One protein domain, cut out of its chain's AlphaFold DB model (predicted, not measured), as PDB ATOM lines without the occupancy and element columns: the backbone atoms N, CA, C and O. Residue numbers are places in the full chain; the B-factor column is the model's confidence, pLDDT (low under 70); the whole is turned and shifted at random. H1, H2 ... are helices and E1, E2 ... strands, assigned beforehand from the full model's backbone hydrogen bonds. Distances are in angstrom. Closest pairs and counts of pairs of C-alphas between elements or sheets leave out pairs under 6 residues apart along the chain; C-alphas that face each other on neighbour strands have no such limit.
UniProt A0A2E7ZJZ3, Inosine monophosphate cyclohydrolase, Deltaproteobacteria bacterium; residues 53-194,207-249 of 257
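AT A GLANCE: This is residues 53 to 194 and 207 to 249 of the 257 residues of the protein "Inosine monophosphate cyclohydrolase" of Deltaproteobacteria bacterium (UniProt A0A2E7ZJZ3). A twisted, curled sheet of seven strands, E1 to E7, has H2 and H3 packed over one face. On its other side E8 passes over E5 and E6, and at the E1 edge the hairpin E9 and E10 comes partly face to face with the sheet, with H4 covering the hairpin's far side. The printed part has 185 residues, with four named helices and ten named strands in the order H1 E1 E2 E3 E4 H2 H3 E5 E6 E7 E8 H4 E9 E10. The large sheet runs E1 E2 E3 E4 E5 E6 E7, all antiparallel, and the class is mixed, helices and strands. The whole is compact, with a radius of gyration of the C-alphas of 16.6 A and spans of 44 by 35 by 30 A.

IN THESE COORDINATES: Find C-alpha 55 at (32.478, -38.374, 7.591), where H1, residues 55 to 58, begins. Then come E1 at 60 to 64, E2 at 70 to 74, E3 at 89 to 94 and E4 at 97 to 101. H2, 105 to 114, is 14.0 A long, and H3 is 119 to 124. E5, 138 to 146, spans 26.5 A; E6, 149 to 159, 33.6 A; E7, 167 to 174, 22.6 A. E8 is 181 to 186. H4, 211 to 221, spans 15.5 A, E9, 227 to 234, 21.4 A, and E10, 243 to 248, ends at C-alpha 248, (24.020, -27.118, 1.631).

HOW THE PARTS SIT: Start with the meanders E1 E2 E3 E4 and E5 E6 E7, each strand the antiparallel neighbour of the one before. Look for N 61 and O 73, 2.9 A, between E1 and E2; N 90 and O 70, 2.8 A, between E2 and E3; N 92 and O 99, 2.9 A, between E3 and E4. E4 and E5 join the meanders, with N 141 and O 100 at 2.8 A; N 151 and O 144, 2.8 A, and N 172 and O 154, 2.8 A, follow in E5 and E6 and in E6 and E7. H2 and H3 are on the same face, at heights of 9.0 A and 8.2 A over the sheet. They touch at a steep tilt of 58 degrees, closest at C-alphas 109 and 122, 5.1 A. The sheet E9 and E10, with N 230 and O 247 at 2.8 A, makes a sandwich, two sheets face to face, with the large one; the closest C-alphas of E1 and E9 are 61 and 229, 5.8 A. The closest of H4 and E9 are 215 and 232, 6.2 A. E8 pairs with no named strand; its C-alpha 186 is 7.0 A from C-alpha 139 of E5, their closest pair. Every O i to N i+4 pair is within hydrogen-bond range in H2, H3 and H4; H1 is too short for one.

THE WHOLE: The farthest C-alphas, of Ser 78 and Ser 148, are 48.4 A apart. Residues 195 to 206 are not printed; C-alphas 194 and 207 lie 31.3 A apart across the cut. The links E2 to E3 and H3 to E5 are long. The mean pLDDT of the printed part is 92.4, and residues 237 to 240 are under 70.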
ATOM      1  N   ARG A  53      26.426 -37.790  11.264       90.69
ATOM      2  CA  ARG A  53      27.410 -37.887  12.369       90.69
ATOM      3  C   ARG A  53      28.782 -38.401  11.939       90.69
ATOM      4  O   ARG A  53      29.773 -38.148  12.622       90.69
ATOM      5  N   SER A  54      28.848 -39.133  10.833       87.12
ATOM      6  CA  SER A  54      30.086 -39.699  10.282       87.12
ATOM      7  C   SER A  54      30.613 -38.856   9.125       87.12
ATOM      8  O   SER A  54      29.867 -38.079   8.529       87.12
ATOM      9  N   VAL A  55      31.890 -39.026   8.773       84.44
ATOM     10  CA  VAL A  55      32.478 -38.374   7.591       84.44
ATOM     11  C   VAL A  55      31.679 -38.728   6.336       84.44
ATOM     12  O   VAL A  55      31.250 -37.819   5.631       84.44
ATOM     13  N   ASN A  56      31.378 -40.017   6.138       83.69
ATOM     14  CA  ASN A  56      30.595 -40.508   5.004       83.69
ATOM     15  C   ASN A  56      29.183 -39.877   4.974       83.69
ATOM     16  O   ASN A  56      28.791 -39.259   3.992       83.69
ATOM     17  N   SER A  57      28.437 -39.899   6.088       84.75
ATOM     18  CA  SER A  57      27.073 -39.323   6.136       84.75
ATOM     19  C   SER A  57      27.016 -37.794   6.020       84.75
ATOM     20  O   SER A  57      25.968 -37.258   5.645       84.75
ATOM     21  N   ARG A  58      28.115 -37.089   6.329       90.62
ATOM     22  CA  ARG A  58      28.280 -35.645   6.085       90.62
ATOM     23  C   ARG A  58      28.756 -35.329   4.667       90.62
ATOM     24  O   ARG A  58      28.683 -34.176   4.251       90.62
ATOM     25  N   ASN A  59      29.254 -36.316   3.928       89.31
ATOM     26  CA  ASN A  59      29.807 -36.135   2.593       89.31
ATOM     27  C   ASN A  59      28.719 -36.130   1.512       89.31
ATOM     28  O   ASN A  59      28.796 -36.870   0.536       89.31
ATOM     29  N   ARG A  60      27.683 -35.308   1.692       91.38
ATOM     30  CA  ARG A  60      26.607 -35.183   0.711       91.38
ATOM     31  C   ARG A  60      26.067 -33.776   0.597       91.38
ATOM     32  O   ARG A  60      26.154 -32.995   1.537       91.38
ATOM     33  N   ILE A  61      25.515 -33.493  -0.567       95.31
ATOM     34  CA  ILE A  61      24.832 -32.252  -0.908       95.31
ATOM     35  C   ILE A  61      23.556 -32.577  -1.676       95.31
ATOM     36  O   ILE A  61      23.450 -33.646  -2.280       95.31
ATOM     37  N   PHE A  62      22.605 -31.650  -1.682       97.06
ATOM     38  CA  PHE A  62      21.506 -31.669  -2.633       97.06
ATOM     39  C   PHE A  62      21.877 -30.962  -3.927       97.06
ATOM     40  O   PHE A  62      22.412 -29.851  -3.898       97.06
ATOM     41  N   THR A  63      21.503 -31.590  -5.036       95.94
ATOM     42  CA  THR A  63      21.563 -31.047  -6.392       95.94
ATOM     43  C   THR A  63      20.210 -31.217  -7.079       95.94
ATOM     44  O   THR A  63      19.402 -32.069  -6.698       95.94
ATOM     45  N   LEU A  64      19.942 -30.367  -8.070       94.69
ATOM     46  CA  LEU A  64      18.758 -30.461  -8.921       94.69
ATOM     47  C   LEU A  64      19.185 -30.863 -10.324       94.69
ATOM     48  O   LEU A  64      20.077 -30.238 -10.896       94.69
ATOM     49  N   THR A  65      18.531 -31.879 -10.880       91.62
ATOM     50  CA  THR A  65      18.678 -32.201 -12.304       91.62
ATOM     51  C   THR A  65      17.909 -31.198 -13.164       91.62
ATOM     52  O   THR A  65      17.039 -30.475 -12.669       91.62
ATOM     53  N   GLU A  66      18.180 -31.182 -14.472       85.69
ATOM     54  CA  GLU A  66      17.451 -30.341 -15.434       85.69
ATOM     55  C   GLU A  66      15.940 -30.639 -15.446       85.69
ATOM     56  O   GLU A  66      15.117 -29.751 -15.662       85.69
ATOM     57  N   GLU A  67      15.550 -31.878 -15.135       84.06
ATOM     58  CA  GLU A  67      14.158 -32.326 -15.033       84.06
ATOM     59  C   GLU A  67      13.495 -31.976 -13.686       84.06
ATOM     60  O   GLU A  67      12.329 -32.317 -13.459       84.06
ATOM     61  N   GLY A  68      14.219 -31.309 -12.781       86.31
ATOM     62  CA  GLY A  68      13.721 -30.888 -11.472       86.31
ATOM     63  C   GLY A  68      13.669 -32.006 -10.427       86.31
ATOM     64  O   GLY A  68      12.894 -31.907  -9.473       86.31
ATOM     65  N   VAL A  69      14.460 -33.070 -10.598       92.50
ATOM     66  CA  VAL A  69      14.644 -34.116  -9.582       92.50
ATOM     67  C   VAL A  69      15.654 -33.635  -8.545       92.50
ATOM     68  O   VAL A  69      16.768 -33.257  -8.902       92.50
ATOM     69  N   LEU A  70      15.287 -33.687  -7.260       96.69
ATOM     70  CA  LEU A  70      16.240 -33.457  -6.175       96.69
ATOM     71  C   LEU A  70      17.017 -34.746  -5.929       96.69
ATOM     72  O   LEU A  70      16.418 -35.775  -5.601       96.69
ATOM     73  N   ARG A  71      18.340 -34.688  -6.031       96.44
ATOM     74  CA  ARG A  71      19.237 -35.823  -5.810       96.44
ATOM     75  C   ARG A  71      20.248 -35.498  -4.720       96.44
ATOM     76  O   ARG A  71      20.584 -34.337  -4.496       96.44
ATOM     77  N   THR A  72      20.726 -36.525  -4.031       94.75
ATOM     78  CA  THR A  72      21.943 -36.426  -3.230       94.75
ATOM     79  C   THR A  72      23.174 -36.790  -4.056       94.75
ATOM     80  O   THR A  72      23.210 -37.813  -4.743       94.75
ATOM     81  N   GLU A  73      24.211 -35.972  -3.947       92.88
ATOM     82  CA  GLU A  73      25.528 -36.214  -4.538       92.88
ATOM     83  C   GLU A  73      26.608 -36.145  -3.465       92.88
ATOM     84  O   GLU A  73      26.401 -35.544  -2.410       92.88
ATOM     85  N   ALA A  74      27.764 -36.757  -3.728       90.44
ATOM     86  CA  ALA A  74      28.916 -36.645  -2.846       90.44
ATOM     87  C   ALA A  74      29.455 -35.207  -2.861       90.44
ATOM     88  O   ALA A  74      29.667 -34.640  -3.931       90.44
ATOM     89  N   ALA A  75      29.715 -34.633  -1.684       87.75
ATOM     90  CA  ALA A  75      30.373 -33.326  -1.602       87.75
ATOM     91  C   ALA A  75      31.852 -33.410  -2.017       87.75
ATOM     92  O   ALA A  75      32.414 -32.441  -2.500       87.75
ATOM     93  N   ASP A  76      32.480 -34.564  -1.811       85.75
ATOM     94  CA  ASP A  76      33.833 -34.894  -2.239       85.75
ATOM     95  C   ASP A  76      33.851 -36.365  -2.664       85.75
ATOM     96  O   ASP A  76      33.662 -37.268  -1.845       85.75
ATOM     97  N   SER A  77      34.053 -36.625  -3.954       82.69
ATOM     98  CA  SER A  77      34.046 -37.984  -4.498       82.69
ATOM     99  C   SER A  77      35.181 -38.859  -3.954       82.69
ATOM    100  O   SER A  77      35.044 -40.080  -3.952       82.69
ATOM    101  N   SER A  78      36.267 -38.267  -3.447       82.62
ATOM    102  CA  SER A  78      37.407 -39.003  -2.886       82.62
ATOM    103  C   SER A  78      37.146 -39.569  -1.486       82.62
ATOM    104  O   SER A  78      37.810 -40.518  -1.073       82.62
ATOM    105  N   LEU A  79      36.159 -39.022  -0.768       78.44
ATOM    106  CA  LEU A  79      35.758 -39.448   0.578       78.44
ATOM    107  C   LEU A  79      34.571 -40.427   0.562       78.44
ATOM    108  O   LEU A  79      33.951 -40.668   1.600       78.44
ATOM    109  N   LEU A  80      34.195 -40.931  -0.616       76.88
ATOM    110  CA  LEU A  80      33.053 -41.819  -0.796       76.88
ATOM    111  C   LEU A  80      33.462 -43.268  -0.509       76.88
ATOM    112  O   LEU A  80      34.140 -43.896  -1.317       76.88
ATOM    113  N   GLU A  81      33.043 -43.796   0.639       73.50
ATOM    114  CA  GLU A  81      33.293 -45.200   0.994       73.50
ATOM    115  C   GLU A  81      32.214 -46.111   0.399       73.50
ATOM    116  O   GLU A  81      32.494 -46.953  -0.451       73.50
ATOM    117  N   ASP A  82      30.962 -45.906   0.818       76.44
ATOM    118  CA  ASP A  82      29.795 -46.630   0.314       76.44
ATOM    119  C   ASP A  82      28.798 -45.642  -0.319       76.44
ATOM    120  O   ASP A  82      28.175 -44.850   0.402       76.44
ATOM    121  N   PRO A  83      28.628 -45.667  -1.655       80.25
ATOM    122  CA  PRO A  83      27.714 -44.770  -2.351       80.25
ATOM    123  C   PRO A  83      26.238 -45.112  -2.130       80.25
ATOM    124  O   PRO A  83      25.392 -44.236  -2.320       80.25
ATOM    125  N   SER A  84      25.909 -46.351  -1.749       81.00
ATOM    126  CA  SER A  84      24.534 -46.870  -1.786       81.00
ATOM    127  C   SER A  84      23.585 -46.157  -0.816       81.00
ATOM    128  O   SER A  84      22.410 -45.969  -1.121       81.00
ATOM    129  N   LEU A  85      24.107 -45.691   0.322       82.00
ATOM    130  CA  LEU A  85      23.350 -44.941   1.333       82.00
ATOM    131  C   LEU A  85      23.465 -43.416   1.170       82.00
ATOM    132  O   LEU A  85      22.838 -42.659   1.916       82.00
ATOM    133  N   ILE A  86      24.282 -42.948   0.221       83.56
ATOM    134  CA  ILE A  86      24.597 -41.527   0.055       83.56
ATOM    135  C   ILE A  86      23.980 -40.945  -1.200       83.56
ATOM    136  O   ILE A  86      23.481 -39.827  -1.129       83.56
ATOM    137  N   ILE A  87      24.017 -41.662  -2.320       90.19
ATOM    138  CA  ILE A  87      23.628 -41.144  -3.634       90.19
ATOM    139  C   ILE A  87      22.287 -41.754  -4.035       90.19
ATOM    140  O   ILE A  87      22.214 -42.921  -4.410       90.19
ATOM    141  N   TYR A  88      21.228 -40.951  -3.994       94.44
ATOM    142  CA  TYR A  88      19.871 -41.368  -4.333       94.44
ATOM    143  C   TYR A  88      19.025 -40.188  -4.817       94.44
ATOM    144  O   TYR A  88      19.313 -39.024  -4.532       94.44
ATOM    145  N   ASN A  89      17.946 -40.489  -5.537       96.69
ATOM    146  CA  ASN A  89      16.916 -39.502  -5.838       96.69
ATOM    147  C   ASN A  89      16.137 -39.214  -4.552       96.69
ATOM    148  O   ASN A  89      15.437 -40.083  -4.043       96.69
ATOM    149  N   ALA A  90      16.280 -38.018  -3.992       97.50
ATOM    150  CA  ALA A  90      15.625 -37.627  -2.750       97.50
ATOM    151  C   ALA A  90      14.163 -37.233  -2.977       97.50
ATOM    152  O   ALA A  90      13.305 -37.620  -2.187       97.50
ATOM    153  N   VAL A  91      13.876 -36.492  -4.056       97.56
ATOM    154  CA  VAL A  91      12.513 -36.083  -4.423       97.56
ATOM    155  C   VAL A  91      12.278 -36.297  -5.912       97.56
ATOM    156  O   VAL A  91      12.977 -35.727  -6.748       97.56
ATOM    157  N   LEU A  92      11.251 -37.079  -6.235       94.75
ATOM    158  CA  LEU A  92      10.782 -37.316  -7.596       94.75
ATOM    159  C   LEU A  92       9.411 -36.691  -7.806       94.75
ATOM    160  O   LEU A  92       8.515 -36.823  -6.969       94.75
ATOM    161  N   ARG A  93       9.202 -36.102  -8.983       91.06
ATOM    162  CA  ARG A  93       7.849 -35.821  -9.459       91.06
ATOM    163  C   ARG A  93       7.142 -37.143  -9.754       91.06
ATOM    164  O   ARG A  93       7.659 -37.984 -10.489       91.06
ATOM    165  N   PHE A  94       5.952 -37.321  -9.195       85.00
ATOM    166  CA  PHE A  94       5.153 -38.526  -9.378       85.00
ATOM    167  C   PHE A  94       3.693 -38.155  -9.634       85.00
ATOM    168  O   PHE A  94       3.035 -37.563  -8.780       85.00
ATOM    169  N   ASN A  95       3.170 -38.507 -10.814       81.94
ATOM    170  CA  ASN A  95       1.853 -38.072 -11.288       81.94
ATOM    171  C   ASN A  95       1.676 -36.542 -11.134       81.94
ATOM    172  O   ASN A  95       2.478 -35.764 -11.649       81.94
ATOM    173  N   GLN A  96       0.635 -36.114 -10.420       84.25
ATOM    174  CA  GLN A  96       0.321 -34.715 -10.111       84.25
ATOM    175  C   GLN A  96       0.841 -34.318  -8.717       84.25
ATOM    176  O   GLN A  96       0.152 -33.662  -7.943       84.25
ATOM    177  N   GLY A  97       2.031 -34.793  -8.348       90.12
ATOM    178  CA  GLY A  97       2.579 -34.613  -7.011       90.12
ATOM    179  C   GLY A  97       4.051 -34.999  -6.900       90.12
ATOM    180  O   GLY A  97       4.773 -35.014  -7.901       90.12
ATOM    181  N   TYR A  98       4.493 -35.295  -5.679       94.94
ATOM    182  CA  TYR A  98       5.902 -35.513  -5.350       94.94
ATOM    183  C   TYR A  98       6.072 -36.649  -4.345       94.94
ATOM    184  O   TYR A  98       5.355 -36.714  -3.346       94.94
ATOM    185  N   LEU A  99       7.039 -37.520  -4.614       97.50
ATOM    186  CA  LEU A  99       7.508 -38.572  -3.721       97.50
ATOM    187  C   LEU A  99       8.857 -38.144  -3.145       97.50
ATOM    188  O   LEU A  99       9.767 -37.828  -3.908       97.50
ATOM    189  N   VAL A 100       8.990 -38.173  -1.824       98.56
ATOM    190  CA  VAL A 100      10.236 -37.891  -1.107       98.56
ATOM    191  C   VAL A 100      10.608 -39.047  -0.211       98.56
ATOM    192  O   VAL A 100       9.744 -39.610   0.458       98.56
ATOM    193  N   THR A 101      11.891 -39.383  -0.154       98.75
ATOM    194  CA  THR A 101      12.386 -40.357   0.814       98.75
ATOM    195  C   THR A 101      13.792 -40.018   1.301       98.75
ATOM    196  O   THR A 101      14.470 -39.160   0.737       98.75
ATOM    197  N   ASN A 102      14.242 -40.690   2.366       98.00
ATOM    198  CA  ASN A 102      15.593 -40.502   2.890       98.00
ATOM    199  C   ASN A 102      16.669 -41.444   2.327       98.00
ATOM    200  O   ASN A 102      17.724 -41.558   2.956       98.00
ATOM    201  N   GLY A 103      16.403 -42.139   1.222       96.56
ATOM    202  CA  GLY A 103      17.338 -43.110   0.666       96.56
ATOM    203  C   GLY A 103      16.983 -43.570  -0.745       96.56
ATOM    204  O   GLY A 103      16.121 -43.017  -1.423       96.56
ATOM    205  N   ASP A 104      17.653 -44.632  -1.180       94.44
ATOM    206  CA  ASP A 104      17.486 -45.251  -2.502       94.44
ATOM    207  C   ASP A 104      16.098 -45.888  -2.738       94.44
ATOM    208  O   ASP A 104      15.737 -46.221  -3.868       94.44
ATOM    209  N   HIS A 105      15.280 -46.023  -1.689       97.25
ATOM    210  CA  HIS A 105      13.918 -46.550  -1.789       97.25
ATOM    211  C   HIS A 105      12.969 -45.628  -2.556       97.25
ATOM    212  O   HIS A 105      11.904 -46.088  -2.957       97.25
ATOM    213  N   THR A 106      13.341 -44.374  -2.842       97.94
ATOM    214  CA  THR A 106      12.543 -43.491  -3.713       97.94
ATOM    215  C   THR A 106      12.257 -44.137  -5.068       97.94
ATOM    216  O   THR A 106      11.104 -44.182  -5.502       97.94
ATOM    217  N   ASP A 107      13.283 -44.687  -5.723       96.69
ATOM    218  CA  ASP A 107      13.143 -45.269  -7.061       96.69
ATOM    219  C   ASP A 107      12.375 -46.598  -7.026       96.69
ATOM    220  O   ASP A 107      11.546 -46.861  -7.903       96.69
ATOM    221  N   ARG A 108      12.592 -47.416  -5.986       97.50
ATOM    222  CA  ARG A 108      11.858 -48.678  -5.782       97.50
ATOM    223  C   ARG A 108      10.372 -48.435  -5.535       97.50
ATOM    224  O   ARG A 108       9.540 -49.046  -6.208       97.50
ATOM    225  N   ILE A 109      10.037 -47.488  -4.655       98.12
ATOM    226  CA  ILE A 109       8.648 -47.101  -4.382       98.12
ATOM    227  C   ILE A 109       7.987 -46.572  -5.656       98.12
ATOM    228  O   ILE A 109       6.907 -47.035  -6.035       98.12
ATOM    229  N   ALA A 110       8.655 -45.665  -6.375       96.88
ATOM    230  CA  ALA A 110       8.144 -45.136  -7.636       96.88
ATOM    231  C   ALA A 110       7.909 -46.242  -8.680       96.88
ATOM    232  O   ALA A 110       6.924 -46.188  -9.419       96.88
ATOM    233  N   ALA A 111       8.781 -47.252  -8.752       96.81
ATOM    234  CA  ALA A 111       8.639 -48.369  -9.681       96.81
ATOM    235  C   ALA A 111       7.416 -49.249  -9.374       96.81
ATOM    236  O   ALA A 111       6.713 -49.646 -10.305       96.81
ATOM    237  N   ILE A 112       7.136 -49.531  -8.097       97.25
ATOM    238  CA  ILE A 112       5.940 -50.281  -7.679       97.25
ATOM    239  C   ILE A 112       4.677 -49.477  -7.999       97.25
ATOM    240  O   ILE A 112       3.748 -49.994  -8.623       97.25
ATOM    241  N   MET A 113       4.672 -48.185  -7.670       95.88
ATOM    242  CA  MET A 113       3.512 -47.330  -7.915       95.88
ATOM    243  C   MET A 113       3.235 -47.110  -9.411       95.88
ATOM    244  O   MET A 113       2.078 -47.087  -9.827       95.88
ATOM    245  N   LYS A 114       4.271 -47.033 -10.260       95.31
ATOM    246  CA  LYS A 114       4.119 -46.990 -11.732       95.31
ATOM    247  C   LYS A 114       3.449 -48.245 -12.300       95.31
ATOM    248  O   LYS A 114       2.821 -48.166 -13.351       95.31
ATOM    249  N   LYS A 115       3.567 -49.388 -11.620       96.06
ATOM    250  CA  LYS A 115       2.906 -50.650 -11.993       96.06
ATOM    251  C   LYS A 115       1.472 -50.762 -11.452       96.06
ATOM    252  O   LYS A 115       0.848 -51.801 -11.630       96.06
ATOM    253  N   GLY A 116       0.952 -49.709 -10.817       95.19
ATOM    254  CA  GLY A 116      -0.401 -49.663 -10.262       95.19
ATOM    255  C   GLY A 116      -0.497 -50.032  -8.779       95.19
ATOM    256  O   GLY A 116      -1.604 -50.037  -8.250       95.19
ATOM    257  N   GLY A 117       0.626 -50.312  -8.107       95.94
ATOM    258  CA  GLY A 117       0.648 -50.518  -6.659       95.94
ATOM    259  C   GLY A 117       0.406 -49.222  -5.876       95.94
ATOM    260  O   GLY A 117       0.655 -48.112  -6.349       95.94
ATOM    261  N   SER A 118      -0.073 -49.358  -4.649       94.94
ATOM    262  CA  SER A 118      -0.247 -48.258  -3.706       94.94
ATOM    263  C   SER A 118       1.068 -47.881  -3.015       94.94
ATOM    264  O   SER A 118       2.022 -48.654  -2.958       94.94
ATOM    265  N   PHE A 119       1.103 -46.681  -2.429       96.12
ATOM    266  CA  PHE A 119       2.222 -46.240  -1.591       96.12
ATOM    267  C   PHE A 119       2.453 -47.174  -0.394       96.12
ATOM    268  O   PHE A 119       3.592 -47.458  -0.044       96.12
ATOM    269  N   HIS A 120       1.379 -47.698   0.207       96.94
ATOM    270  CA  HIS A 120       1.482 -48.648   1.312       96.94
ATOM    271  C   HIS A 120       2.086 -49.983   0.856       96.94
ATOM    272  O   HIS A 120       3.036 -50.446   1.476       96.94
ATOM    273  N   GLU A 121       1.600 -50.564  -0.246       97.44
ATOM    274  CA  GLU A 121       2.179 -51.796  -0.806       97.44
ATOM    275  C   GLU A 121       3.659 -51.617  -1.140       97.44
ATOM    276  O   GLU A 121       4.464 -52.490  -0.841       97.44
ATOM    277  N   ALA A 122       4.037 -50.457  -1.677       97.88
ATOM    278  CA  ALA A 122       5.433 -50.153  -1.942       97.88
ATOM    279  C   ALA A 122       6.296 -50.109  -0.666       97.88
ATOM    280  O   ALA A 122       7.423 -50.591  -0.683       97.88
ATOM    281  N   LEU A 123       5.777 -49.572   0.445       98.12
ATOM    282  CA  LEU A 123       6.489 -49.555   1.728       98.12
ATOM    283  C   LEU A 123       6.592 -50.938   2.386       98.12
ATOM    284  O   LEU A 123       7.549 -51.173   3.119       98.12
ATOM    285  N   LEU A 124       5.645 -51.847   2.134       97.81
ATOM    286  CA  LEU A 124       5.689 -53.221   2.658       97.81
ATOM    287  C   LEU A 124       6.845 -54.051   2.079       97.81
ATOM    288  O   LEU A 124       7.289 -54.998   2.727       97.81
ATOM    289  N   GLU A 125       7.355 -53.678   0.904       97.38
ATOM    290  CA  GLU A 125       8.525 -54.305   0.274       97.38
ATOM    291  C   GLU A 125       9.862 -53.761   0.813       97.38
ATOM    292  O   GLU A 125      10.928 -54.316   0.539       97.38
ATOM    293  N   GLU A 126       9.832 -52.673   1.586       97.62
ATOM    294  CA  GLU A 126      11.029 -52.031   2.116       97.62
ATOM    295  C   GLU A 126      11.448 -52.593   3.480       97.62
ATOM    296  O   GLU A 126      10.674 -53.163   4.253       97.62
ATOM    297  N   LYS A 127      12.726 -52.385   3.807       97.38
ATOM    298  CA  LYS A 127      13.283 -52.662   5.133       97.38
ATOM    299  C   LYS A 127      14.031 -51.450   5.667       97.38
ATOM    300  O   LYS A 127      14.505 -50.628   4.887       97.38
ATOM    301  N   HIS A 128      14.186 -51.376   6.985       97.38
ATOM    302  CA  HIS A 128      15.165 -50.480   7.598       97.38
ATOM    303  C   HIS A 128      16.559 -50.661   6.964       97.38
ATOM    304  O   HIS A 128      16.860 -51.698   6.365       97.38
ATOM    305  N   GLU A 129      17.395 -49.631   7.056       96.06
ATOM    306  CA  GLU A 129      18.745 -49.645   6.497       96.06
ATOM    307  C   GLU A 129      19.595 -50.752   7.160       96.06
ATOM    308  O   GLU A 129      19.465 -51.002   8.362       96.06
ATOM    309  N   PRO A 130      20.455 -51.453   6.397       93.81
ATOM    310  CA  PRO A 130      21.275 -52.549   6.909       93.81
ATOM    311  C   PRO A 130      22.545 -52.033   7.618       93.81
ATOM    312  O   PRO A 130      23.654 -52.457   7.301       93.81
ATOM    313  N   ASP A 131      22.399 -51.103   8.567       92.12
ATOM    314  CA  ASP A 131      23.490 -50.371   9.230       92.12
ATOM    315  C   ASP A 131      23.543 -50.628  10.758       92.12
ATOM    316  O   ASP A 131      23.257 -49.745  11.580       92.12
ATOM    317  N   PRO A 132      23.908 -51.845  11.207       92.56
ATOM    318  CA  PRO A 132      24.033 -52.119  12.633       92.56
ATOM    319  C   PRO A 132      25.081 -51.194  13.291       92.56
ATOM    320  O   PRO A 132      26.117 -50.903  12.693       92.56
ATOM    321  N   PRO A 133      24.854 -50.747  14.540       93.31
ATOM    322  CA  PRO A 133      23.746 -51.121  15.421       93.31
ATOM    323  C   PRO A 133      22.499 -50.224  15.286       93.31
ATOM    324  O   PRO A 133      21.565 -50.388  16.071       93.31
ATOM    325  N   ASN A 134      22.485 -49.261  14.357       94.56
ATOM    326  CA  ASN A 134      21.435 -48.242  14.283       94.56
ATOM    327  C   ASN A 134      20.158 -48.755  13.625       94.56
ATOM    328  O   ASN A 134      19.077 -48.438  14.120       94.56
ATOM    329  N   PHE A 135      20.273 -49.566  12.566       95.88
ATOM    330  CA  PHE A 135      19.123 -50.085  11.818       95.88
ATOM    331  C   PHE A 135      18.171 -48.963  11.411       95.88
ATOM    332  O   PHE A 135      16.999 -48.910  11.803       95.88
ATOM    333  N   THR A 136      18.731 -47.999  10.700       96.75
ATOM    334  CA  THR A 136      18.127 -46.701  10.508       96.75
ATOM    335  C   THR A 136      16.797 -46.810   9.769       96.75
ATOM    336  O   THR A 136      16.719 -47.479   8.735       96.75
ATOM    337  N   PRO A 137      15.728 -46.150  10.248       98.06
ATOM    338  CA  PRO A 137      14.459 -46.213   9.553       98.06
ATOM    339  C   PRO A 137      14.504 -45.565   8.175       98.06
ATOM    340  O   PRO A 137      15.177 -44.554   7.956       98.06
ATOM    341  N   ARG A 138      13.675 -46.100   7.285       98.62
ATOM    342  CA  ARG A 138      13.332 -45.459   6.022       98.62
ATOM    343  C   ARG A 138      12.054 -44.652   6.206       98.62
ATOM    344  O   ARG A 138      11.002 -45.210   6.498       98.62
ATOM    345  N   ILE A 139      12.148 -43.341   6.041       98.81
ATOM    346  CA  ILE A 139      11.017 -42.419   5.985       98.81
ATOM    347  C   ILE A 139      10.686 -42.081   4.534       98.81
ATOM    348  O   ILE A 139      11.569 -42.004   3.672       98.81
ATOM    349  N   ALA A 140       9.402 -41.886   4.270       98.81
ATOM    350  CA  ALA A 140       8.887 -41.511   2.966       98.81
ATOM    351  C   ALA A 140       7.696 -40.559   3.108       98.81
ATOM    352  O   ALA A 140       6.966 -40.588   4.099       98.81
ATOM    353  N   GLY A 141       7.488 -39.732   2.094       98.25
ATOM    354  CA  GLY A 141       6.368 -38.814   1.996       98.25
ATOM    355  C   GLY A 141       5.831 -38.764   0.574       98.25
ATOM    356  O   GLY A 141       6.600 -38.768  -0.383       98.25
ATOM    357  N   LEU A 142       4.512 -38.708   0.434       96.88
ATOM    358  CA  LEU A 142       3.835 -38.561  -0.846       96.88
ATOM    359  C   LEU A 142       2.861 -37.390  -0.766       96.88
ATOM    360  O   LEU A 142       1.935 -37.410   0.043       96.88
ATOM    361  N   ILE A 143       3.050 -36.405  -1.639       93.75
ATOM    362  CA  ILE A 143       2.043 -35.392  -1.959       93.75
ATOM    363  C   ILE A 143       1.372 -35.832  -3.254       93.75
ATOM    364  O   ILE A 143       2.062 -36.117  -4.232       93.75
ATOM    365  N   SER A 144       0.046 -35.853  -3.288       89.69
ATOM    366  CA  SER A 144      -0.725 -36.012  -4.520       89.69
ATOM    367  C   SER A 144      -1.834 -34.972  -4.597       89.69
ATOM    368  O   SER A 144      -2.445 -34.618  -3.591       89.69
ATOM    369  N   GLN A 145      -2.080 -34.459  -5.800       83.88
ATOM    370  CA  GLN A 145      -3.154 -33.513  -6.059       83.88
ATOM    371  C   GLN A 145      -4.070 -34.063  -7.151       83.88
ATOM    372  O   GLN A 145      -3.622 -34.430  -8.236       83.88
ATOM    373  N   ASP A 146      -5.365 -34.113  -6.866       82.31
ATOM    374  CA  ASP A 146      -6.396 -34.458  -7.841       82.31
ATOM    375  C   ASP A 146      -7.625 -33.545  -7.664       82.31
ATOM    376  O   ASP A 146      -7.582 -32.545  -6.945       82.31
ATOM    377  N   THR A 147      -8.733 -33.864  -8.336       79.50
ATOM    378  CA  THR A 147      -9.981 -33.086  -8.255       79.50
ATOM    379  C   THR A 147     -10.626 -33.089  -6.867       79.50
ATOM    380  O   THR A 147     -11.461 -32.231  -6.590       79.50
ATOM    381  N   SER A 148     -10.250 -34.021  -5.987       81.62
ATOM    382  CA  SER A 148     -10.686 -34.069  -4.587       81.62
ATOM    383  C   SER A 148      -9.796 -33.253  -3.642       81.62
ATOM    384  O   SER A 148     -10.127 -33.121  -2.466       81.62
ATOM    385  N   GLY A 149      -8.706 -32.670  -4.151       84.06
ATOM    386  CA  GLY A 149      -7.807 -31.794  -3.407       84.06
ATOM    387  C   GLY A 149      -6.410 -32.379  -3.216       84.06
ATOM    388  O   GLY A 149      -5.977 -33.284  -3.931       84.06
ATOM    389  N   ILE A 150      -5.687 -31.810  -2.253       87.81
ATOM    390  CA  ILE A 150      -4.328 -32.216  -1.893       87.81
ATOM    391  C   ILE A 150      -4.414 -33.332  -0.852       87.81
ATOM    392  O   ILE A 150      -5.072 -33.180   0.175       87.81
ATOM    393  N   LYS A 151      -3.726 -34.442  -1.108       90.62
ATOM    394  CA  LYS A 151      -3.580 -35.574  -0.195       90.62
ATOM    395  C   LYS A 151      -2.114 -35.726   0.161       90.62
ATOM    396  O   LYS A 151      -1.244 -35.640  -0.708       90.62
ATOM    397  N   MET A 152      -1.848 -35.973   1.435       94.44
ATOM    398  CA  MET A 152      -0.498 -36.208   1.929       94.44
ATOM    399  C   MET A 152      -0.450 -37.514   2.709       94.44
ATOM    400  O   MET A 152      -1.374 -37.847   3.456       94.44
ATOM    401  N   VAL A 153       0.623 -38.272   2.509       97.12
ATOM    402  CA  VAL A 153       0.868 -39.526   3.217       97.12
ATOM    403  C   VAL A 153       2.310 -39.538   3.696       97.12
ATOM    404  O   VAL A 153       3.216 -39.246   2.918       97.12
ATOM    405  N   LEU A 154       2.517 -39.877   4.964       98.56
ATOM    406  CA  LEU A 154       3.834 -40.118   5.548       98.56
ATOM    407  C   LEU A 154       3.988 -41.606   5.860       98.56
ATOM    408  O   LEU A 154       3.043 -42.246   6.320       98.56
ATOM    409  N   GLY A 155       5.174 -42.149   5.608       98.38
ATOM    410  CA  GLY A 155       5.516 -43.545   5.845       98.38
ATOM    411  C   GLY A 155       6.811 -43.683   6.635       98.38
ATOM    412  O   GLY A 155       7.768 -42.953   6.385       98.38
ATOM    413  N   LEU A 156       6.840 -44.639   7.561       98.56
ATOM    414  CA  LEU A 156       8.008 -45.015   8.352       98.56
ATOM    415  C   LEU A 156       8.172 -46.536   8.309       98.56
ATOM    416  O   LEU A 156       7.261 -47.272   8.682       98.56
ATOM    417  N   VAL A 157       9.348 -46.994   7.890       98.56
ATOM    418  CA  VAL A 157       9.760 -48.399   7.924       98.56
ATOM    419  C   VAL A 157      10.905 -48.531   8.920       98.56
ATOM    420  O   VAL A 157      12.018 -48.074   8.656       98.56
ATOM    421  N   CYS A 158      10.637 -49.120  10.082       97.56
ATOM    422  CA  CYS A 158      11.591 -49.228  11.189       97.56
ATOM    423  C   CYS A 158      11.826 -50.688  11.589       97.56
ATOM    424  O   CYS A 158      11.034 -51.572  11.273       97.56
ATOM    425  N   ARG A 159      12.945 -50.969  12.263       97.19
ATOM    426  CA  ARG A 159      13.260 -52.320  12.747       97.19
ATOM    427  C   ARG A 159      12.197 -52.816  13.724       97.19
ATOM    428  O   ARG A 159      11.820 -52.085  14.635       97.19
ATOM    429  N   SER A 160      11.795 -54.079  13.583       94.62
ATOM    430  CA  SER A 160      10.839 -54.678  14.509       94.62
ATOM    431  C   SER A 160      11.404 -54.819  15.921       94.62
ATOM    432  O   SER A 160      12.564 -55.191  16.119       94.62
ATOM    433  N   HIS A 161      10.544 -54.626  16.919       88.62
ATOM    434  CA  HIS A 161      10.894 -54.891  18.315       88.62
ATOM    435  C   HIS A 161      11.228 -56.366  18.598       88.62
ATOM    436  O   HIS A 161      11.917 -56.657  19.575       88.62
ATOM    437  N   PHE A 162      10.776 -57.298  17.752       93.62
ATOM    438  CA  PHE A 162      10.944 -58.738  17.971       93.62
ATOM    439  C   PHE A 162      12.140 -59.355  17.227       93.62
ATOM    440  O   PHE A 162      12.556 -60.461  17.564       93.62
ATOM    441  N   THR A 163      12.687 -58.691  16.200       92.06
ATOM    442  CA  THR A 163      13.800 -59.222  15.390       92.06
ATOM    443  C   THR A 163      14.494 -58.132  14.568       92.06
ATOM    444  O   THR A 163      13.847 -57.202  14.090       92.06
ATOM    445  N   SER A 164      15.806 -58.271  14.348       89.25
ATOM    446  CA  SER A 164      16.576 -57.426  13.423       89.25
ATOM    447  C   SER A 164      16.327 -57.726  11.949       89.25
ATOM    448  O   SER A 164      16.638 -56.898  11.110       89.25
ATOM    449  N   GLU A 165      15.740 -58.872  11.607       92.38
ATOM    450  CA  GLU A 165      15.619 -59.307  10.205       92.38
ATOM    451  C   GLU A 165      14.354 -58.783   9.505       92.38
ATOM    452  O   GLU A 165      14.179 -58.940   8.285       92.38
ATOM    453  N   ARG A 166      13.441 -58.188  10.282       95.12
ATOM    454  CA  ARG A 166      12.138 -57.692   9.825       95.12
ATOM    455  C   ARG A 166      11.924 -56.238  10.215       95.12
ATOM    456  O   ARG A 166      12.499 -55.742  11.183       95.12
ATOM    457  N   SER A 167      11.048 -55.592   9.457       97.50
ATOM    458  CA  SER A 167      10.637 -54.213   9.689       97.50
ATOM    459  C   SER A 167       9.146 -54.132   9.980       97.50
ATOM    460  O   SER A 167       8.369 -54.982   9.549       97.50
ATOM    461  N   GLU A 168       8.774 -53.097  10.710       96.62
ATOM    462  CA  GLU A 168       7.409 -52.633  10.891       96.62
ATOM    463  C   GLU A 168       7.175 -51.463   9.935       96.62
ATOM    464  O   GLU A 168       8.085 -50.667   9.691       96.62
ATOM    465  N   VAL A 169       5.965 -51.369   9.383       97.81
ATOM    466  CA  VAL A 169       5.572 -50.309   8.448       97.81
ATOM    467  C   VAL A 169       4.421 -49.528   9.058       97.81
ATOM    468  O   VAL A 169       3.374 -50.091   9.371       97.81
ATOM    469  N   HIS A 170       4.620 -48.224   9.209       97.56
ATOM    470  CA  HIS A 170       3.642 -47.290   9.758       97.56
ATOM    471  C   HIS A 170       3.294 -46.261   8.686       97.56
ATOM    472  O   HIS A 170       4.184 -45.626   8.121       97.56
ATOM    473  N   VAL A 171       2.002 -46.112   8.384       97.69
ATOM    474  CA  VAL A 171       1.503 -45.207   7.339       97.69
ATOM    475  C   VAL A 171       0.482 -44.250   7.938       97.69
ATOM    476  O   VAL A 171      -0.512 -44.670   8.528       97.69
ATOM    477  N   HIS A 172       0.708 -42.955   7.741       97.19
ATOM    478  CA  HIS A 172      -0.154 -41.887   8.226       97.19
ATOM    479  C   HIS A 172      -0.769 -41.145   7.046       97.19
ATOM    480  O   HIS A 172      -0.078 -40.452   6.299       97.19
ATOM    481  N   HIS A 173      -2.084 -41.277   6.892       94.88
ATOM    482  CA  HIS A 173      -2.859 -40.489   5.941       94.88
ATOM    483  C   HIS A 173      -3.236 -39.148   6.570       94.88
ATOM    484  O   HIS A 173      -3.809 -39.113   7.658       94.88
ATOM    485  N   LEU A 174      -2.943 -38.055   5.867       90.88
ATOM    486  CA  LEU A 174      -3.150 -36.684   6.327       90.88
ATOM    487  C   LEU A 174      -4.188 -36.012   5.410       90.88
ATOM    488  O   LEU A 174      -3.829 -35.420   4.391       90.88
ATOM    489  N   PRO A 175      -5.493 -36.173   5.702       73.31
ATOM    490  CA  PRO A 175      -6.559 -35.786   4.780       73.31
ATOM    491  C   PRO A 175      -6.869 -34.284   4.788       73.31
ATOM    492  O   PRO A 175      -7.545 -33.803   3.883       73.31
ATOM    493  N   LEU A 176      -6.428 -33.551   5.813       79.62
ATOM    494  CA  LEU A 176      -6.695 -32.126   5.963       79.62
ATOM    495  C   LEU A 176      -5.414 -31.393   6.345       79.62
ATOM    496  O   LEU A 176      -4.807 -31.692   7.372       79.62
ATOM    497  N   MET A 177      -5.067 -30.390   5.543       84.69
ATOM    498  CA  MET A 177      -3.914 -29.530   5.775       84.69
ATOM    499  C   MET A 177      -4.386 -28.106   6.028       84.69
ATOM    500  O   MET A 177      -5.139 -27.527   5.240       84.69
ATOM    501  N   LYS A 178      -3.955 -27.540   7.152       90.44
ATOM    502  CA  LYS A 178      -4.202 -26.138   7.474       90.44
ATOM    503  C   LYS A 178      -3.096 -25.290   6.829       90.44
ATOM    504  O   LYS A 178      -1.927 -25.625   7.014       90.44
ATOM    505  N   PRO A 179      -3.423 -24.199   6.107       93.50
ATOM    506  CA  PRO A 179      -2.410 -23.266   5.617       93.50
ATOM    507  C   PRO A 179      -1.505 -22.782   6.749       93.50
ATOM    508  O   PRO A 179      -1.994 -22.435   7.826       93.50
ATOM    509  N   GLY A 180      -0.198 -22.763   6.501       95.50
ATOM    510  CA  GLY A 180       0.811 -22.391   7.488       95.50
ATOM    511  C   GLY A 180       1.297 -23.535   8.381       95.50
ATOM    512  O   GLY A 180       2.069 -23.277   9.304       95.50
ATOM    513  N   PHE A 181       0.865 -24.775   8.134       96.81
ATOM    514  CA  PHE A 181       1.231 -25.949   8.925       96.81
ATOM    515  C   PHE A 181       1.584 -27.139   8.035       96.81
ATOM    516  O   PHE A 181       1.118 -27.272   6.900       96.81
ATOM    517  N   GLY A 182       2.372 -28.048   8.594       96.94
ATOM    518  CA  GLY A 182       2.623 -29.362   8.031       96.94
ATOM    519  C   GLY A 182       2.741 -30.423   9.109       96.94
ATOM    520  O   GLY A 182       2.795 -30.120  10.298       96.94
ATOM    521  N   PHE A 183       2.796 -31.670   8.668       98.25
ATOM    522  CA  PHE A 183       3.134 -32.804   9.509       98.25
ATOM    523  C   PHE A 183       4.515 -33.308   9.129       98.25
ATOM    524  O   PHE A 183       4.825 -33.407   7.938       98.25
ATOM    525  N   GLY A 184       5.330 -33.645  10.124       98.38
ATOM    526  CA  GLY A 184       6.671 -34.150   9.892       98.38
ATOM    527  C   GLY A 184       7.030 -35.392  10.686       98.38
ATOM    528  O   GLY A 184       6.536 -35.628  11.787       98.38
ATOM    529  N   ILE A 185       7.924 -36.178  10.098       98.81
ATOM    530  CA  ILE A 185       8.557 -37.345  10.714       98.81
ATOM    531  C   ILE A 185      10.063 -37.269  10.496       98.81
ATOM    532  O   ILE A 185      10.538 -36.666   9.530       98.81
ATOM    533  N   THR A 186      10.812 -37.904  11.389       98.81
ATOM    534  CA  THR A 186      12.272 -37.986  11.311       98.81
ATOM    535  C   THR A 186      12.735 -39.432  11.393       98.81
ATOM    536  O   THR A 186      11.956 -40.327  11.707       98.81
ATOM    537  N   THR A 187      14.004 -39.699  11.089       98.56
ATOM    538  CA  THR A 187      14.560 -41.047  11.263       98.56
ATOM    539  C   THR A 187      14.773 -41.372  12.737       98.56
ATOM    540  O   THR A 187      14.544 -42.506  13.147       98.56
ATOM    541  N   TYR A 188      15.181 -40.392  13.549       98.44
ATOM    542  CA  TYR A 188      15.482 -40.601  14.966       98.44
ATOM    543  C   TYR A 188      14.697 -39.657  15.867       98.44
ATOM    544  O   TYR A 188      14.351 -38.541  15.473       98.44
ATOM    545  N   GLN A 189      14.439 -40.113  17.091       97.81
ATOM    546  CA  GLN A 189      13.793 -39.317  18.126       97.81
ATOM    547  C   GLN A 189      14.746 -38.254  18.683       97.81
ATOM    548  O   GLN A 189      14.354 -37.109  18.869       97.81
ATOM    549  N   HIS A 190      15.991 -38.639  18.956       97.12
ATOM    550  CA  HIS A 190      17.070 -37.788  19.453       97.12
ATOM    551  C   HIS A 190      18.416 -38.507  19.270       97.12
ATOM    552  O   HIS A 190      18.452 -39.650  18.806       97.12
ATOM    553  N   ASP A 191      19.523 -37.867  19.653       97.12
ATOM    554  CA  ASP A 191      20.837 -38.520  19.639       97.12
ATOM    555  C   ASP A 191      20.914 -39.705  20.620       97.12
ATOM    556  O   ASP A 191      20.157 -39.806  21.584       97.12
ATOM    557  N   GLY A 192      21.837 -40.629  20.385       96.19
ATOM    558  CA  GLY A 192      21.959 -41.853  21.166       96.19
ATOM    559  C   GLY A 192      22.993 -42.824  20.607       96.19
ATOM    560  O   GLY A 192      23.627 -42.580  19.572       96.19
ATOM    561  N   ASN A 193      23.173 -43.936  21.320       94.19
ATOM    562  CA  ASN A 193      24.029 -45.041  20.900       94.19
ATOM    563  C   ASN A 193      23.484 -46.397  21.411       94.19
ATOM    564  O   ASN A 193      23.692 -46.714  22.585       94.19
ATOM    565  N   PRO A 194      22.791 -47.198  20.573       94.31
ATOM    566  CA  PRO A 194      22.388 -46.890  19.196       94.31
ATOM    567  C   PRO A 194      21.364 -45.747  19.135       94.31
ATOM    568  O   PRO A 194      20.774 -45.363  20.147       94.31
ATOM    569  N   ILE A 207       4.819 -23.757   9.035       97.06
ATOM    570  CA  ILE A 207       5.230 -23.360   7.675       97.06
ATOM    571  C   ILE A 207       4.705 -21.939   7.416       97.06
ATOM    572  O   ILE A 207       3.937 -21.670   6.494       97.06
ATOM    573  N   GLN A 208       5.051 -21.023   8.319       92.50
ATOM    574  CA  GLN A 208       4.598 -19.634   8.292       92.50
ATOM    575  C   GLN A 208       5.703 -18.720   7.760       92.50
ATOM    576  O   GLN A 208       6.834 -18.792   8.238       92.50
ATOM    577  N   GLY A 209       5.352 -17.841   6.819       91.88
ATOM    578  CA  GLY A 209       6.275 -16.885   6.202       91.88
ATOM    579  C   GLY A 209       6.522 -17.160   4.720       91.88
ATOM    580  O   GLY A 209       5.852 -17.995   4.107       91.88
ATOM    581  N   ARG A 210       7.471 -16.427   4.131       92.19
ATOM    582  CA  ARG A 210       7.917 -16.661   2.744       92.19
ATOM    583  C   ARG A 210       8.755 -17.942   2.655       92.19
ATOM    584  O   ARG A 210       9.365 -18.341   3.641       92.19
ATOM    585  N   ASN A 211       8.848 -18.552   1.469       91.44
ATOM    586  CA  ASN A 211       9.605 -19.801   1.259       91.44
ATOM    587  C   ASN A 211      11.045 -19.723   1.785       91.44
ATOM    588  O   ASN A 211      11.488 -20.612   2.508       91.44
ATOM    589  N   GLU A 212      11.748 -18.636   1.470       95.00
ATOM    590  CA  GLU A 212      13.109 -18.362   1.940       95.00
ATOM    591  C   GLU A 212      13.186 -18.295   3.476       95.00
ATOM    592  O   GLU A 212      14.026 -18.950   4.085       95.00
ATOM    593  N   GLU A 213      12.256 -17.580   4.120       96.94
ATOM    594  CA  GLU A 213      12.203 -17.427   5.583       96.94
ATOM    595  C   GLU A 213      11.926 -18.757   6.282       96.94
ATOM    596  O   GLU A 213      12.543 -19.069   7.301       96.94
ATOM    597  N   VAL A 214      11.014 -19.562   5.729       97.81
ATOM    598  CA  VAL A 214      10.736 -20.913   6.225       97.81
ATOM    599  C   VAL A 214      11.977 -21.787   6.059       97.81
ATOM    600  O   VAL A 214      12.400 -22.431   7.017       97.81
ATOM    601  N   THR A 215      12.606 -21.774   4.886       98.31
ATOM    602  CA  THR A 215      13.818 -22.559   4.607       98.31
ATOM    603  C   THR A 215      14.935 -22.213   5.588       98.31
ATOM    604  O   THR A 215      15.487 -23.108   6.233       98.31
ATOM    605  N   ASP A 216      15.228 -20.925   5.767       98.44
ATOM    606  CA  ASP A 216      16.266 -20.452   6.682       98.44
ATOM    607  C   ASP A 216      15.923 -20.768   8.138       98.44
ATOM    608  O   ASP A 216      16.797 -21.152   8.920       98.44
ATOM    609  N   ARG A 217      14.646 -20.664   8.517       98.38
ATOM    610  CA  ARG A 217      14.181 -21.023   9.857       98.38
ATOM    611  C   ARG A 217      14.459 -22.491  10.173       98.38
ATOM    612  O   ARG A 217      15.003 -22.774  11.239       98.38
ATOM    613  N   TYR A 218      14.102 -23.415   9.280       98.75
ATOM    614  CA  TYR A 218      14.392 -24.836   9.489       98.75
ATOM    615  C   TYR A 218      15.899 -25.097   9.452       98.75
ATOM    616  O   TYR A 218      16.418 -25.757  10.347       98.75
ATOM    617  N   TRP A 219      16.624 -24.521   8.490       98.69
ATOM    618  CA  TRP A 219      18.075 -24.679   8.360       98.69
ATOM    619  C   TRP A 219      18.850 -24.248   9.611       98.69
ATOM    620  O   TRP A 219      19.807 -24.911  10.017       98.69
ATOM    621  N   ASN A 220      18.436 -23.143  10.232       98.50
ATOM    622  CA  ASN A 220      19.055 -22.603  11.441       98.50
ATOM    623  C   ASN A 220      18.595 -23.300  12.728       98.50
ATOM    624  O   ASN A 220      19.223 -23.114  13.766       98.50
ATOM    625  N   ALA A 221      17.513 -24.082  12.682       98.50
ATOM    626  CA  ALA A 221      17.101 -24.926  13.799       98.50
ATOM    627  C   ALA A 221      17.859 -26.259  13.840       98.50
ATOM    628  O   ALA A 221      17.952 -26.856  14.905       98.50
ATOM    629  N   LEU A 222      18.397 -26.729  12.712       98.56
ATOM    630  CA  LEU A 222      19.238 -27.923  12.696       98.56
ATOM    631  C   LEU A 222      20.607 -27.622  13.313       98.56
ATOM    632  O   LEU A 222      21.225 -26.602  13.004       98.56
ATOM    633  N   ASP A 223      21.096 -28.550  14.135       97.94
ATOM    634  CA  ASP A 223      22.425 -28.484  14.744       97.94
ATOM    635  C   ASP A 223      23.522 -28.237  13.694       97.94
ATOM    636  O   ASP A 223      23.601 -28.939  12.683       97.94
ATOM    637  N   SER A 224      24.365 -27.228  13.919       96.12
ATOM    638  CA  SER A 224      25.342 -26.763  12.927       96.12
ATOM    639  C   SER A 224      26.458 -27.764  12.638       96.12
ATOM    640  O   SER A 224      26.993 -27.748  11.532       96.12
ATOM    641  N   GLU A 225      26.784 -28.634  13.595       94.69
ATOM    642  CA  GLU A 225      27.823 -29.661  13.456       94.69
ATOM    643  C   GLU A 225      27.312 -30.889  12.689       94.69
ATOM    644  O   GLU A 225      28.081 -31.650  12.085       94.69
ATOM    645  N   ASN A 226      25.997 -31.103  12.716       96.38
ATOM    646  CA  ASN A 226      25.360 -32.272  12.133       96.38
ATOM    647  C   ASN A 226      24.550 -31.978  10.869       96.38
ATOM    648  O   ASN A 226      24.306 -32.916  10.110       96.38
ATOM    649  N   ARG A 227      24.115 -30.736  10.613       97.00
ATOM    650  CA  ARG A 227      23.351 -30.385   9.404       97.00
ATOM    651  C   ARG A 227      24.199 -30.550   8.147       97.00
ATOM    652  O   ARG A 227      25.369 -30.182   8.110       97.00
ATOM    653  N   VAL A 228      23.585 -31.097   7.104       97.25
ATOM    654  CA  VAL A 228      24.262 -31.395   5.839       97.25
ATOM    655  C   VAL A 228      23.587 -30.653   4.699       97.25
ATOM    656  O   VAL A 228      24.208 -29.791   4.078       97.25
ATOM    657  N   SER A 229      22.300 -30.920   4.485       98.19
ATOM    658  CA  SER A 229      21.521 -30.286   3.425       98.19
ATOM    659  C   SER A 229      20.065 -30.139   3.831       98.19
ATOM    660  O   SER A 229      19.534 -30.963   4.579       98.19
ATOM    661  N   LEU A 230      19.410 -29.109   3.313       98.62
ATOM    662  CA  LEU A 230      17.973 -28.903   3.409       98.62
ATOM    663  C   LEU A 230      17.452 -28.426   2.059       98.62
ATOM    664  O   LEU A 230      18.066 -27.576   1.419       98.62
ATOM    665  N   ALA A 231      16.317 -28.972   1.642       98.31
ATOM    666  CA  ALA A 231      15.581 -28.523   0.479       98.31
ATOM    667  C   ALA A 231      14.116 -28.305   0.855       98.31
ATOM    668  O   ALA A 231      13.495 -29.148   1.508       98.31
ATOM    669  N   MET A 232      13.563 -27.183   0.419       97.88
ATOM    670  CA  MET A 232      12.137 -26.907   0.448       97.88
ATOM    671  C   MET A 232      11.632 -26.807  -0.988       97.88
ATOM    672  O   MET A 232      12.181 -26.073  -1.806       97.88
ATOM    673  N   LEU A 233      10.576 -27.556  -1.275       95.75
ATOM    674  CA  LEU A 233       9.825 -27.511  -2.515       95.75
ATOM    675  C   LEU A 233       8.465 -26.888  -2.237       95.75
ATOM    676  O   LEU A 233       7.695 -27.411  -1.430       95.75
ATOM    677  N   ARG A 234       8.131 -25.833  -2.972       93.25
ATOM    678  CA  ARG A 234       6.756 -25.366  -3.119       93.25
ATOM    679  C   ARG A 234       6.222 -25.870  -4.452       93.25
ATOM    680  O   ARG A 234       6.678 -25.438  -5.504       93.25
ATOM    681  N   ALA A 235       5.249 -26.776  -4.413       83.25
ATOM    682  CA  ALA A 235       4.697 -27.404  -5.615       83.25
ATOM    683  C   ALA A 235       3.875 -26.438  -6.490       83.25
ATOM    684  O   ALA A 235       3.694 -26.703  -7.676       83.25
ATOM    685  N   GLY A 236       3.364 -25.351  -5.892       72.12
ATOM    686  CA  GLY A 236       2.334 -24.498  -6.486       72.12
ATOM    687  C   GLY A 236       0.979 -25.209  -6.596       72.12
ATOM    688  O   GLY A 236       0.853 -26.401  -6.317       72.12
ATOM    689  N   THR A 237      -0.064 -24.480  -6.997       63.66
ATOM    690  CA  THR A 237      -1.281 -25.100  -7.536       63.66
ATOM    691  C   THR A 237      -1.108 -25.232  -9.049       63.66
ATOM    692  O   THR A 237      -0.735 -24.273  -9.725       63.66
ATOM    693  N   ILE A 238      -1.305 -26.441  -9.586       54.03
ATOM    694  CA  ILE A 238      -1.182 -26.729 -11.027       54.03
ATOM    695  C   ILE A 238      -2.014 -25.685 -11.799       54.03
ATOM    696  O   ILE A 238      -3.212 -25.577 -11.524       54.03
ATOM    697  N   PRO A 239      -1.422 -24.896 -12.724       50.69
ATOM    698  CA  PRO A 239      -0.253 -25.213 -13.557       50.69
ATOM    699  C   PRO A 239       1.086 -24.543 -13.174       50.69
ATOM    700  O   PRO A 239       1.995 -24.538 -14.002       50.69
ATOM    701  N   ALA A 240       1.240 -23.956 -11.983       62.38
ATOM    702  CA  ALA A 240       2.497 -23.295 -11.610       62.38
ATOM    703  C   ALA A 240       3.687 -24.279 -11.560       62.38
ATOM    704  O   ALA A 240       3.542 -25.425 -11.130       62.38
ATOM    705  N   ALA A 241       4.861 -23.829 -12.014       73.62
ATOM    706  CA  ALA A 241       6.101 -24.590 -11.882       73.62
ATOM    707  C   ALA A 241       6.516 -24.677 -10.400       73.62
ATOM    708  O   ALA A 241       6.252 -23.734  -9.647       73.62
ATOM    709  N   PRO A 242       7.160 -25.778  -9.973       87.06
ATOM    710  CA  PRO A 242       7.689 -25.869  -8.624       87.06
ATOM    711  C   PRO A 242       8.788 -24.837  -8.373       87.06
ATOM    712  O   PRO A 242       9.603 -24.556  -9.251       87.06
ATOM    713  N   GLU A 243       8.854 -24.344  -7.144       91.56
ATOM    714  CA  GLU A 243       9.946 -23.501  -6.658       91.56
ATOM    715  C   GLU A 243      10.752 -24.258  -5.608       91.56
ATOM    716  O   GLU A 243      10.183 -24.864  -4.697       91.56
ATOM    717  N   TRP A 244      12.075 -24.196  -5.738       95.06
ATOM    718  CA  TRP A 244      13.020 -24.857  -4.850       95.06
ATOM    719  C   TRP A 244      13.847 -23.840  -4.075       95.06
ATOM    720  O   TRP A 244      14.399 -22.908  -4.653       95.06
ATOM    721  N   GLU A 245      14.005 -24.089  -2.783       96.69
ATOM    722  CA  GLU A 245      14.969 -23.429  -1.912       96.69
ATOM    723  C   GLU A 245      15.908 -24.495  -1.351       96.69
ATOM    724  O   GLU A 245      15.459 -25.436  -0.697       96.69
ATOM    725  N   ILE A 246      17.208 -24.383  -1.623       97.19
ATOM    726  CA  ILE A 246      18.205 -25.377  -1.204       97.19
ATOM    727  C   ILE A 246      19.279 -24.698  -0.359       97.19
ATOM    728  O   ILE A 246      19.732 -23.591  -0.659       97.19
ATOM    729  N   ARG A 247      19.689 -25.374   0.713       97.69
ATOM    730  CA  ARG A 247      20.828 -25.024   1.562       97.69
ATOM    731  C   ARG A 247      21.719 -26.252   1.692       97.69
ATOM    732  O   ARG A 247      21.248 -27.320   2.073       97.69
ATOM    733  N   ASN A 248      23.004 -26.097   1.400       97.44
ATOM    734  CA  ASN A 248      24.020 -27.118   1.631       97.44
ATOM    735  C   ASN A 248      25.082 -26.554   2.582       97.44
ATOM    736  O   ASN A 248      25.500 -25.408   2.439       97.44
ATOM    737  N   ALA A 249      25.528 -27.352   3.554       94.75
ATOM    738  CA  ALA A 249      26.610 -26.976   4.469       94.75
ATOM    739  C   ALA A 249      27.981 -27.016   3.777       94.75
ATOM    740  O   ALA A 249      28.920 -26.348   4.202       94.75
TER     741      ALA A 249